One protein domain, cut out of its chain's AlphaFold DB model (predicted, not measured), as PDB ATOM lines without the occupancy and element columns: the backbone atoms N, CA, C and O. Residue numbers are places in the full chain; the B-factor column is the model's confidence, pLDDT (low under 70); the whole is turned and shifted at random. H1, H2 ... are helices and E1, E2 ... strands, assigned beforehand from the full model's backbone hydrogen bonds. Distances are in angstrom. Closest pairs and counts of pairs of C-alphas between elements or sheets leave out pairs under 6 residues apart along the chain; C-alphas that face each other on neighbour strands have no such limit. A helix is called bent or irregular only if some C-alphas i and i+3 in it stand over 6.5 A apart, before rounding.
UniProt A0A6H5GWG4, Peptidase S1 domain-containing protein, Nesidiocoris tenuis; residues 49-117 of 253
ATOM      1  N   TRP A  49     250.297 244.618 182.914       46.56
ATOM      2  CA  TRP A  49     249.232 243.978 182.150       46.56
ATOM      3  C   TRP A  49     248.773 244.901 181.028       46.56
ATOM      4  O   TRP A  49     248.527 246.085 181.256       46.56
ATOM      5  N   THR A  50     248.562 244.325 179.846       47.88
ATOM      6  CA  THR A  50     248.486 244.984 178.529       47.88
ATOM      7  C   THR A  50     249.868 245.065 177.892       47.88
ATOM      8  O   THR A  50     250.811 245.580 178.473       47.88
ATOM      9  N   ASN A  51     249.970 244.497 176.696       55.59
ATOM     10  CA  ASN A  51     251.154 244.341 175.870       55.59
ATOM     11  C   ASN A  51     251.710 245.707 175.425       55.59
ATOM     12  O   ASN A  51     251.496 246.142 174.298       55.59
ATOM     13  N   LYS A  52     252.335 246.421 176.364       55.31
ATOM     14  CA  LYS A  52     252.829 247.798 176.223       55.31
ATOM     15  C   LYS A  52     254.222 247.882 175.604       55.31
ATOM     16  O   LYS A  52     254.612 248.947 175.145       55.31
ATOM     17  N   GLY A  53     254.972 246.779 175.617       70.38
ATOM     18  CA  GLY A  53     256.364 246.746 175.157       70.38
ATOM     19  C   GLY A  53     256.539 246.429 173.674       70.38
ATOM     20  O   GLY A  53     257.598 246.712 173.125       70.38
ATOM     21  N   ASP A  54     255.518 245.861 173.031       78.12
ATOM     22  CA  ASP A  54     255.623 245.400 171.644       78.12
ATOM     23  C   ASP A  54     255.252 246.487 170.619       78.12
ATOM     24  O   ASP A  54     255.512 246.314 169.428       78.12
ATOM     25  N   SER A  55     254.650 247.609 171.043       84.69
ATOM     26  CA  SER A  55     254.290 248.716 170.145       84.69
ATOM     27  C   SER A  55     255.529 249.307 169.466       84.69
ATOM     28  O   SER A  55     256.537 249.595 170.104       84.69
ATOM     29  N   GLY A  56     255.451 249.486 168.147       86.44
ATOM     30  CA  GLY A  56     256.589 249.849 167.296       86.44
ATOM     31  C   GLY A  56     257.445 248.655 166.856       86.44
ATOM     32  O   GLY A  56     258.305 248.816 165.990       86.44
ATOM     33  N   GLY A  57     257.195 247.458 167.390       87.75
ATOM     34  CA  GLY A  57     257.836 246.222 166.956       87.75
ATOM     35  C   GLY A  57     257.413 245.791 165.542       87.75
ATOM     36  O   GLY A  57     256.361 246.210 165.043       87.75
ATOM     37  N   PRO A  58     258.220 244.955 164.866       91.06
ATOM     38  CA  PRO A  58     257.950 244.535 163.498       91.06
ATOM     39  C   PRO A  58     256.908 243.410 163.419       91.06
ATOM     40  O   PRO A  58     257.031 242.382 164.083       91.06
ATOM     41  N   LEU A  59     255.929 243.560 162.525       89.00
ATOM     42  CA  LEU A  59     255.123 242.452 162.018       89.00
ATOM     43  C   LEU A  59     255.793 241.907 160.756       89.00
ATOM     44  O   LEU A  59     255.929 242.620 159.759       89.00
ATOM     45  N   ILE A  60     256.220 240.651 160.818       93.88
ATOM     46  CA  ILE A  60     257.007 240.000 159.773       93.88
ATOM     47  C   ILE A  60     256.144 239.003 158.995       93.88
ATOM     48  O   ILE A  60     255.381 238.238 159.584       93.88
ATOM     49  N   TRP A  61     256.323 238.973 157.677       90.69
ATOM     50  CA  TRP A  61     255.811 237.942 156.780       90.69
ATOM     51  C   TRP A  61     256.980 237.176 156.153       90.69
ATOM     52  O   TRP A  61     257.958 237.787 155.727       90.69
ATOM     53  N   LEU A  62     256.896 235.843 156.130       93.62
ATOM     54  CA  LEU A  62     257.821 235.000 155.377       93.62
ATOM     55  C   LEU A  62     257.251 234.816 153.975       93.62
ATOM     56  O   LEU A  62     256.222 234.156 153.810       93.62
ATOM     57  N   ASP A  63     257.922 235.402 152.995       90.75
ATOM     58  CA  ASP A  63     257.572 235.231 151.593       90.75
ATOM     59  C   ASP A  63     257.938 233.799 151.145       90.75
ATOM     60  O   ASP A  63     259.112 233.421 151.230       90.75
ATOM     61  N   PRO A  64     256.968 232.977 150.700       92.88
ATOM     62  CA  PRO A  64     257.223 231.595 150.300       92.88
ATOM     63  C   PRO A  64     258.050 231.476 149.014       92.88
ATOM     64  O   PRO A  64     258.670 230.435 148.796       92.88
ATOM     65  N   GLU A  65     258.065 232.506 148.165       94.38
ATOM     66  CA  GLU A  65     258.785 232.480 146.889       94.38
ATOM     67  C   GLU A  65     260.263 232.806 147.094       94.38
ATOM     68  O   GLU A  65     261.145 232.125 146.567       94.38
ATOM     69  N   THR A  66     260.547 233.821 147.911       93.88
ATOM     70  CA  THR A  66     261.918 234.290 148.154       93.88
ATOM     71  C   THR A  66     262.556 233.697 149.412       93.88
ATOM     72  O   THR A  66     263.772 233.788 149.576       93.88
ATOM     73  N   ASN A  67     261.771 233.068 150.298       94.38
ATOM     74  CA  ASN A  67     262.183 232.645 151.645       94.38
ATOM     75  C   ASN A  67     262.797 233.785 152.481       94.38
ATOM     76  O   ASN A  67     263.628 233.551 153.364       94.38
ATOM     77  N   LEU A  68     262.385 235.028 152.218       95.38
ATOM     78  CA  LEU A  68     262.833 236.205 152.952       95.38
ATOM     79  C   LEU A  68     261.772 236.673 153.946       95.38
ATOM     80  O   LEU A  68     260.570 236.681 153.675       95.38
ATOM     81  N   TYR A  69     262.246 237.111 155.108       93.62
ATOM     82  CA  TYR A  69     261.423 237.770 156.107       93.62
ATOM     83  C   TYR A  69     261.276 239.247 155.756       93.62
ATOM     84  O   TYR A  69     262.243 240.007 155.815       93.62
ATOM     85  N   THR A  70     260.057 239.655 155.430       92.69
ATOM     86  CA  THR A  70     259.726 241.039 155.098       92.69
ATOM     87  C   THR A  70     258.921 241.663 156.225       92.69
ATOM     88  O   THR A  70     257.923 241.103 156.678       92.69
ATOM     89  N   GLN A  71     259.335 242.845 156.676       94.38
ATOM     90  CA  GLN A  71     258.545 243.633 157.613       94.38
ATOM     91  C   GLN A  71     257.385 244.300 156.873       94.38
ATOM     92  O   GLN A  71     257.589 245.220 156.085       94.38
ATOM     93  N   VAL A  72     256.166 243.839 157.144       92.88
ATOM     94  CA  VAL A  72     254.949 244.310 156.467       92.88
ATOM     95  C   VAL A  72     254.205 245.371 157.271       92.88
ATOM     96  O   VAL A  72     253.533 246.223 156.698       92.88
ATOM     97  N   ALA A  73     254.335 245.358 158.600       90.75
ATOM     98  CA  ALA A  73     253.679 246.343 159.451       90.75
ATOM     99  C   ALA A  73     254.470 246.644 160.732       90.75
ATOM    100  O   ALA A  73     255.414 245.934 161.091       90.75
ATOM    101  N   LEU A  74     254.060 247.697 161.436       90.44
ATOM    102  CA  LEU A  74     254.477 248.003 162.804       90.44
ATOM    103  C   LEU A  74     253.311 247.749 163.757       90.44
ATOM    104  O   LEU A  74     252.185 248.183 163.490       90.44
ATOM    105  N   VAL A  75     253.584 247.076 164.873       86.81
ATOM    106  CA  VAL A  75     252.591 246.860 165.931       86.81
ATOM    107  C   VAL A  75     252.132 248.214 166.461       86.81
ATOM    108  O   VAL A  75     252.958 249.025 166.879       86.81
ATOM    109  N   SER A  76     250.824 248.476 166.433       85.06
ATOM    110  CA  SER A  76     250.267 249.750 166.900       85.06
ATOM    111  C   SER A  76     249.448 249.553 168.173       85.06
ATOM    112  O   SER A  76     250.006 249.635 169.268       85.06
ATOM    113  N   TYR A  77     248.152 249.257 168.053       80.62
ATOM    114  CA  TYR A  77     247.250 249.129 169.197       80.62
ATOM    115  C   TYR A  77     246.204 248.031 168.983       80.62
ATOM    116  O   TYR A  77     245.995 247.520 167.885       80.62
ATOM    117  N   GLY A  78     245.501 247.667 170.051       79.25
ATOM    118  CA  GLY A  78     244.380 246.734 169.997       79.25
ATOM    119  C   GLY A  78     243.392 247.013 171.119       79.25
ATOM    120  O   GLY A  78     243.737 247.641 172.119       79.25
ATOM    121  N   LYS A  79     242.147 246.547 170.963       72.06
ATOM    122  CA  LYS A  79     241.101 246.726 171.988       72.06
ATOM    123  C   LYS A  79     241.491 246.074 173.320       72.06
ATOM    124  O   LYS A  79     241.200 246.618 174.380       72.06
ATOM    125  N   ALA A  80     242.117 244.904 173.244       69.00
ATOM    126  CA  ALA A  80     242.653 244.151 174.367       69.00
ATOM    127  C   ALA A  80     243.727 243.182 173.858       69.00
ATOM    128  O   ALA A  80     243.755 242.825 172.678       69.00
ATOM    129  N   CYS A  81     244.603 242.731 174.750       70.12
ATOM    130  CA  CYS A  81     245.657 241.782 174.399       70.12
ATOM    131  C   CYS A  81     245.112 240.357 174.322       70.12
ATOM    132  O   CYS A  81     244.354 239.940 175.195       70.12
ATOM    133  N   ALA A  82     245.525 239.614 173.287       69.75
ATOM    134  CA  ALA A  82     245.108 238.228 173.043       69.75
ATOM    135  C   ALA A  82     243.577 238.028 173.085       69.75
ATOM    136  O   ALA A  82     243.081 237.023 173.595       69.75
ATOM    137  N   SER A  83     242.831 239.011 172.575       67.12
ATOM    138  CA  SER A  83     241.370 238.969 172.494       67.12
ATOM    139  C   SER A  83     240.894 238.513 171.113       67.12
ATOM    140  O   SER A  83     241.680 238.438 170.175       67.12
ATOM    141  N   TYR A  84     239.592 238.254 170.974       75.19
ATOM    142  CA  TYR A  84     238.966 237.969 169.675       75.19
ATOM    143  C   TYR A  84     238.921 239.182 168.737       75.19
ATOM    144  O   TYR A  84     238.679 239.024 167.545       75.19
ATOM    145  N   ALA A  85     239.112 240.394 169.266       76.31
ATOM    146  CA  ALA A  85     239.213 241.578 168.430       76.31
ATOM    147  C   ALA A  85     240.601 241.616 167.764       76.31
ATOM    148  O   ALA A  85     241.600 241.464 168.478       76.31
ATOM    149  N   PRO A  86     240.680 241.846 166.441       77.25
ATOM    150  CA  PRO A  86     241.953 241.925 165.736       77.25
ATOM    151  C   PRO A  86     242.817 243.073 166.260       77.25
ATOM    152  O   PRO A  86     242.311 244.105 166.718       77.25
ATOM    153  N   ALA A  87     244.131 242.899 166.148       79.12
ATOM    154  CA  ALA A  87     245.086 243.971 166.388       79.12
ATOM    155  C   ALA A  87     245.148 244.904 165.171       79.12
ATOM    156  O   ALA A  87     245.021 244.460 164.024       79.12
ATOM    157  N   VAL A  88     245.361 246.191 165.436       84.06
ATOM    158  CA  VAL A  88     245.556 247.227 164.422       84.06
ATOM    159  C   VAL A  88     247.049 247.497 164.300       84.06
ATOM    160  O   VAL A  88     247.713 247.812 165.289       84.06
ATOM    161  N   ASN A  89     247.570 247.387 163.079       86.94
ATOM    162  CA  ASN A  89     248.979 247.615 162.771       86.94
ATOM    163  C   ASN A  89     249.131 248.690 161.687       86.94
ATOM    164  O   ASN A  89     248.250 248.862 160.837       86.94
ATOM    165  N   THR A  90     250.259 249.396 161.713       90.75
ATOM    166  CA  THR A  90     250.616 250.400 160.703       90.75
ATOM    167  C   THR A  90     251.242 249.705 159.503       90.75
ATOM    168  O   THR A  90     252.315 249.125 159.637       90.75
ATOM    169  N   ASP A  91     250.601 249.777 158.341       92.94
ATOM    170  CA  ASP A  91     251.125 249.225 157.086       92.94
ATOM    171  C   ASP A  91     252.393 249.972 156.635       92.94
ATOM    172  O   ASP A  91     252.342 251.165 156.337       92.94
ATOM    173  N   VAL A  92     253.530 249.271 156.570       93.38
ATOM    174  CA  VAL A  92     254.816 249.864 156.165       93.38
ATOM    175  C   VAL A  92     254.794 250.270 154.692       93.38
ATOM    176  O   VAL A  92     255.320 251.333 154.353       93.38
ATOM    177  N   ALA A  93     254.147 249.483 153.824       92.56
ATOM    178  CA  ALA A  93     254.120 249.726 152.382       92.56
ATOM    179  C   ALA A  93     253.484 251.084 152.054       92.56
ATOM    180  O   ALA A  93     253.991 251.823 151.205       92.56
ATOM    181  N   HIS A  94     252.431 251.454 152.789       94.19
ATOM    182  CA  HIS A  94     251.760 252.746 152.657       94.19
ATOM    183  C   HIS A  94     252.699 253.942 152.891       94.19
ATOM    184  O   HIS A  94     252.586 254.964 152.212       94.19
ATOM    185  N   PHE A  95     253.653 253.819 153.819       95.50
ATOM    186  CA  PHE A  95     254.570 254.900 154.189       95.50
ATOM    187  C   PHE A  95     255.925 254.842 153.468       95.50
ATOM    188  O   PHE A  95     256.751 255.731 153.686       95.50
ATOM    189  N   MET A  96     256.165 253.873 152.576       94.25
ATOM    190  CA  MET A  96     257.455 253.722 151.881       94.25
ATOM    191  C   MET A  96     257.953 254.992 151.174       94.25
ATOM    192  O   MET A  96     259.130 255.312 151.353       94.25
ATOM    193  N   PRO A  97     257.116 255.777 150.460       95.00
ATOM    194  CA  PRO A  97     257.577 257.031 149.859       95.00
ATOM    195  C   PRO A  97     258.097 258.039 150.897       95.00
ATOM    196  O   PRO A  97     259.116 258.696 150.685       95.00
ATOM    197  N   TRP A  98     257.432 258.139 152.054       94.94
ATOM    198  CA  TRP A  98     257.858 259.015 153.148       94.94
ATOM    199  C   TRP A  98     259.139 258.505 153.818       94.94
ATOM    200  O   TRP A  98     260.053 259.296 154.061       94.94
ATOM    201  N   ILE A  99     259.238 257.194 154.063       94.62
ATOM    202  CA  ILE A  99     260.436 256.562 154.636       94.62
ATOM    203  C   ILE A  99     261.641 256.829 153.728       94.62
ATOM    204  O   ILE A  99     262.653 257.350 154.199       94.62
ATOM    205  N   GLN A 100     261.507 256.556 152.426       93.75
ATOM    206  CA  GLN A 100     262.547 256.792 151.420       93.75
ATOM    207  C   GLN A 100     262.988 258.260 151.381       93.75
ATOM    208  O   GLN A 100     264.184 258.553 151.393       93.75
ATOM    209  N   ALA A 101     262.042 259.201 151.437       93.81
ATOM    210  CA  ALA A 101     262.360 260.625 151.484       93.81
ATOM    211  C   ALA A 101     263.126 261.036 152.757       93.81
ATOM    212  O   ALA A 101     263.951 261.951 152.713       93.81
ATOM    213  N   LYS A 102     262.872 260.392 153.905       93.94
ATOM    214  CA  LYS A 102     263.567 260.692 155.171       93.94
ATOM    215  C   LYS A 102     264.960 260.076 155.246       93.94
ATOM    216  O   LYS A 102     265.856 260.727 155.783       93.94
ATOM    217  N   ILE A 103     265.157 258.879 154.695       93.06
ATOM    218  CA  ILE A 103     266.483 258.246 154.643       93.06
ATOM    219  C   ILE A 103     267.385 258.907 153.598       93.06
ATOM    220  O   ILE A 103     268.564 259.087 153.872       93.06
ATOM    221  N   ALA A 104     266.838 259.362 152.465       87.69
ATOM    222  CA  ALA A 104     267.613 260.033 151.419       87.69
ATOM    223  C   ALA A 104     268.145 261.417 151.842       87.69
ATOM    224  O   ALA A 104     269.133 261.894 151.299       87.69
ATOM    225  N   ARG A 105     267.489 262.078 152.808       70.56
ATOM    226  CA  ARG A 105     267.889 263.405 153.314       70.56
ATOM    227  C   ARG A 105     268.947 263.364 154.406       70.56
ATOM    228  O   ARG A 105     269.513 264.405 154.728       70.56
ATOM    229  N   LYS A 106     269.194 262.201 155.007       60.50
ATOM    230  CA  LYS A 106     270.389 262.041 155.825       60.50
ATOM    231  C   LYS A 106     271.514 261.725 154.847       60.50
ATOM    232  O   LYS A 106     271.378 260.714 154.157       60.50
ATOM    233  N   PRO A 107     272.599 262.525 154.763       62.50
ATOM    234  CA  PRO A 107     273.809 261.984 154.168       62.50
ATOM    235  C   PRO A 107     274.052 260.678 154.911       62.50
ATOM    236  O   PRO A 107     274.014 260.640 156.151       62.50
ATOM    237  N   ALA A 108     274.148 259.581 154.160       61.22
ATOM    238  CA  ALA A 108     274.529 258.312 154.739       61.22
ATOM    239  C   ALA A 108     275.735 258.603 155.637       61.22
ATOM    240  O   ALA A 108     276.613 259.392 155.274       61.22
ATOM    241  N   ALA A 109     275.776 258.015 156.828       55.59
ATOM    242  CA  ALA A 109     276.893 258.174 157.758       55.59
ATOM    243  C   ALA A 109     278.233 257.631 157.193       55.59
ATOM    244  O   ALA A 109     279.153 257.325 157.938       55.59
ATOM    245  N   THR A 110     278.350 257.507 155.873       53.47
ATOM    246  CA  THR A 110     279.560 257.391 155.074       53.47
ATOM    247  C   THR A 110     280.285 258.727 154.912       53.47
ATOM    248  O   THR A 110     281.499 258.712 154.748       53.47
ATOM    249  N   GLU A 111     279.625 259.884 155.055       56.41
ATOM    250  CA  GLU A 111     280.326 261.175 154.918       56.41
ATOM    251  C   GLU A 111     281.255 261.483 156.111       56.41
ATOM    252  O   GLU A 111     282.122 262.343 156.011       56.41
ATOM    253  N   TYR A 112     281.143 260.761 157.238       50.53
ATOM    254  CA  TYR A 112     282.094 260.848 158.361       50.53
ATOM    255  C   TYR A 112     283.336 259.965 158.198       50.53
ATOM    256  O   TYR A 112     284.348 260.265 158.822       50.53
ATOM    257  N   PHE A 113     283.307 258.946 157.333       51.16
ATOM    258  CA  PHE A 113     284.480 258.100 157.079       51.16
ATOM    259  C   PHE A 113     285.402 258.640 155.980       51.16
ATOM    260  O   PHE A 113     286.559 258.235 155.909       51.16
ATOM    261  N   GLU A 114     284.952 259.597 155.166       58.66
ATOM    262  CA  GLU A 114     285.816 260.213 154.150       58.66
ATOM    263  C   GLU A 114     286.670 261.373 154.700       58.66
ATOM    264  O   GLU A 114     287.630 261.802 154.059       58.66
ATOM    265  N   LYS A 115     286.379 261.853 155.921       50.56
ATOM    266  CA  LYS A 115     287.071 263.004 156.536       50.56
ATOM    267  C   LYS A 115     288.415 262.653 157.186       50.56
ATOM    268  O   LYS A 115     289.219 263.554 157.391       50.56
ATOM    269  N   GLU A 116     288.679 261.380 157.495       57.88
ATOM    270  CA  GLU A 116     289.921 260.951 158.172       57.88
ATOM    271  C   GLU A 116     290.904 260.178 157.274       57.88
ATOM    272  O   GLU A 116     292.010 259.868 157.707       57.88
ATOM    273  N   ALA A 117     290.567 259.910 156.006       56.94
ATOM    274  CA  ALA A 117     291.450 259.172 155.092       56.94
ATOM    275  C   ALA A 117     292.210 260.044 154.070       56.94
ATOM    276  O   ALA A 117     292.968 259.506 153.264       56.94
TER     277      ALA A 117
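Overview. This is residues 49 to 117 of the 253 residues of the protein "Peptidase S1 domain-containing protein" of Nesidiocoris tenuis (UniProt A0A6H5GWG4). A small, strongly twisted sheet of three strands, E1, E2 and E3, makes the body, and from its last strand a helix, H1, leads away into a tail with no named element. Residues 95 to 117, most of H1 and the tail, stick out from the body as one long arm, which makes much of the length. The printed part has 69 residues, with the elements E1, E2, E3 and H1 in that order along it; the sheet's order is E1, E2, E3, all antiparallel. The class is mixed, helices and strands, with 32 residues, under half, in named elements. The whole is extended, with a radius of gyration of the C-alphas of 17.5 A and spans of 58 by 34 by 21 A.

Arrangement. E1, residues 58 to 62, is an edge strand and forms a hairpin with E2, residues 69 to 77, the inner strand. They are antiparallel at 145 degrees between their directions; C-alphas 60 and 71 face each other at 4.5 A, and N 61 and O 70 are within hydrogen-bond range at 2.8 A. E2 bends by 51 degrees at residue 72. E2 forms a second hairpin with E3, residues 87 to 91, the other edge strand, antiparallel at 125 degrees; C-alphas 73 and 91 face each other at 4.5 A, and N 74 and O 90 are 2.9 A apart. E1, E2 and E3 form a meander, each strand the antiparallel neighbour of the one before. H1, residues 92 to 104, follows E3 by a tight link and only grazes the sheet, with residues 92 to 94. The closest C-alphas of E2 and H1 are those of Ala 73 and Val 92, 4.9 A apart. In H1, 7 of 9 O i to N i+4 pairs are within hydrogen-bond range.

Along the chain. E1 begins at C-alpha 58, (257.950, 244.535, 163.498), and runs 12.5 A to C-alpha 62. E2 has 9 residues and runs 22.4 A from C-alpha 69 to C-alpha 77, (247.250, 249.129, 169.197). E3 runs 12.3 A from C-alpha 87 to C-alpha 91. H1 has 13 residues and runs 17.0 A, ending at C-alpha 104, (267.613, 260.033, 151.419); it is irregular, with C-alphas 94 and 97 being 7.7 A apart.

Size, cuts and confidence. The two C-alphas farthest apart are those of Tyr 84 and Ala 117, at 58.5 A. Without residues 95 to 117, which stand free, the body spans 37 by 20 by 18 A. The printed part has no cut, and no link between its elements is long. The mean pLDDT of the printed part is 79.6; it is under 70 at residues 49 to 52, 80, 82 to 83 and 106 to 117.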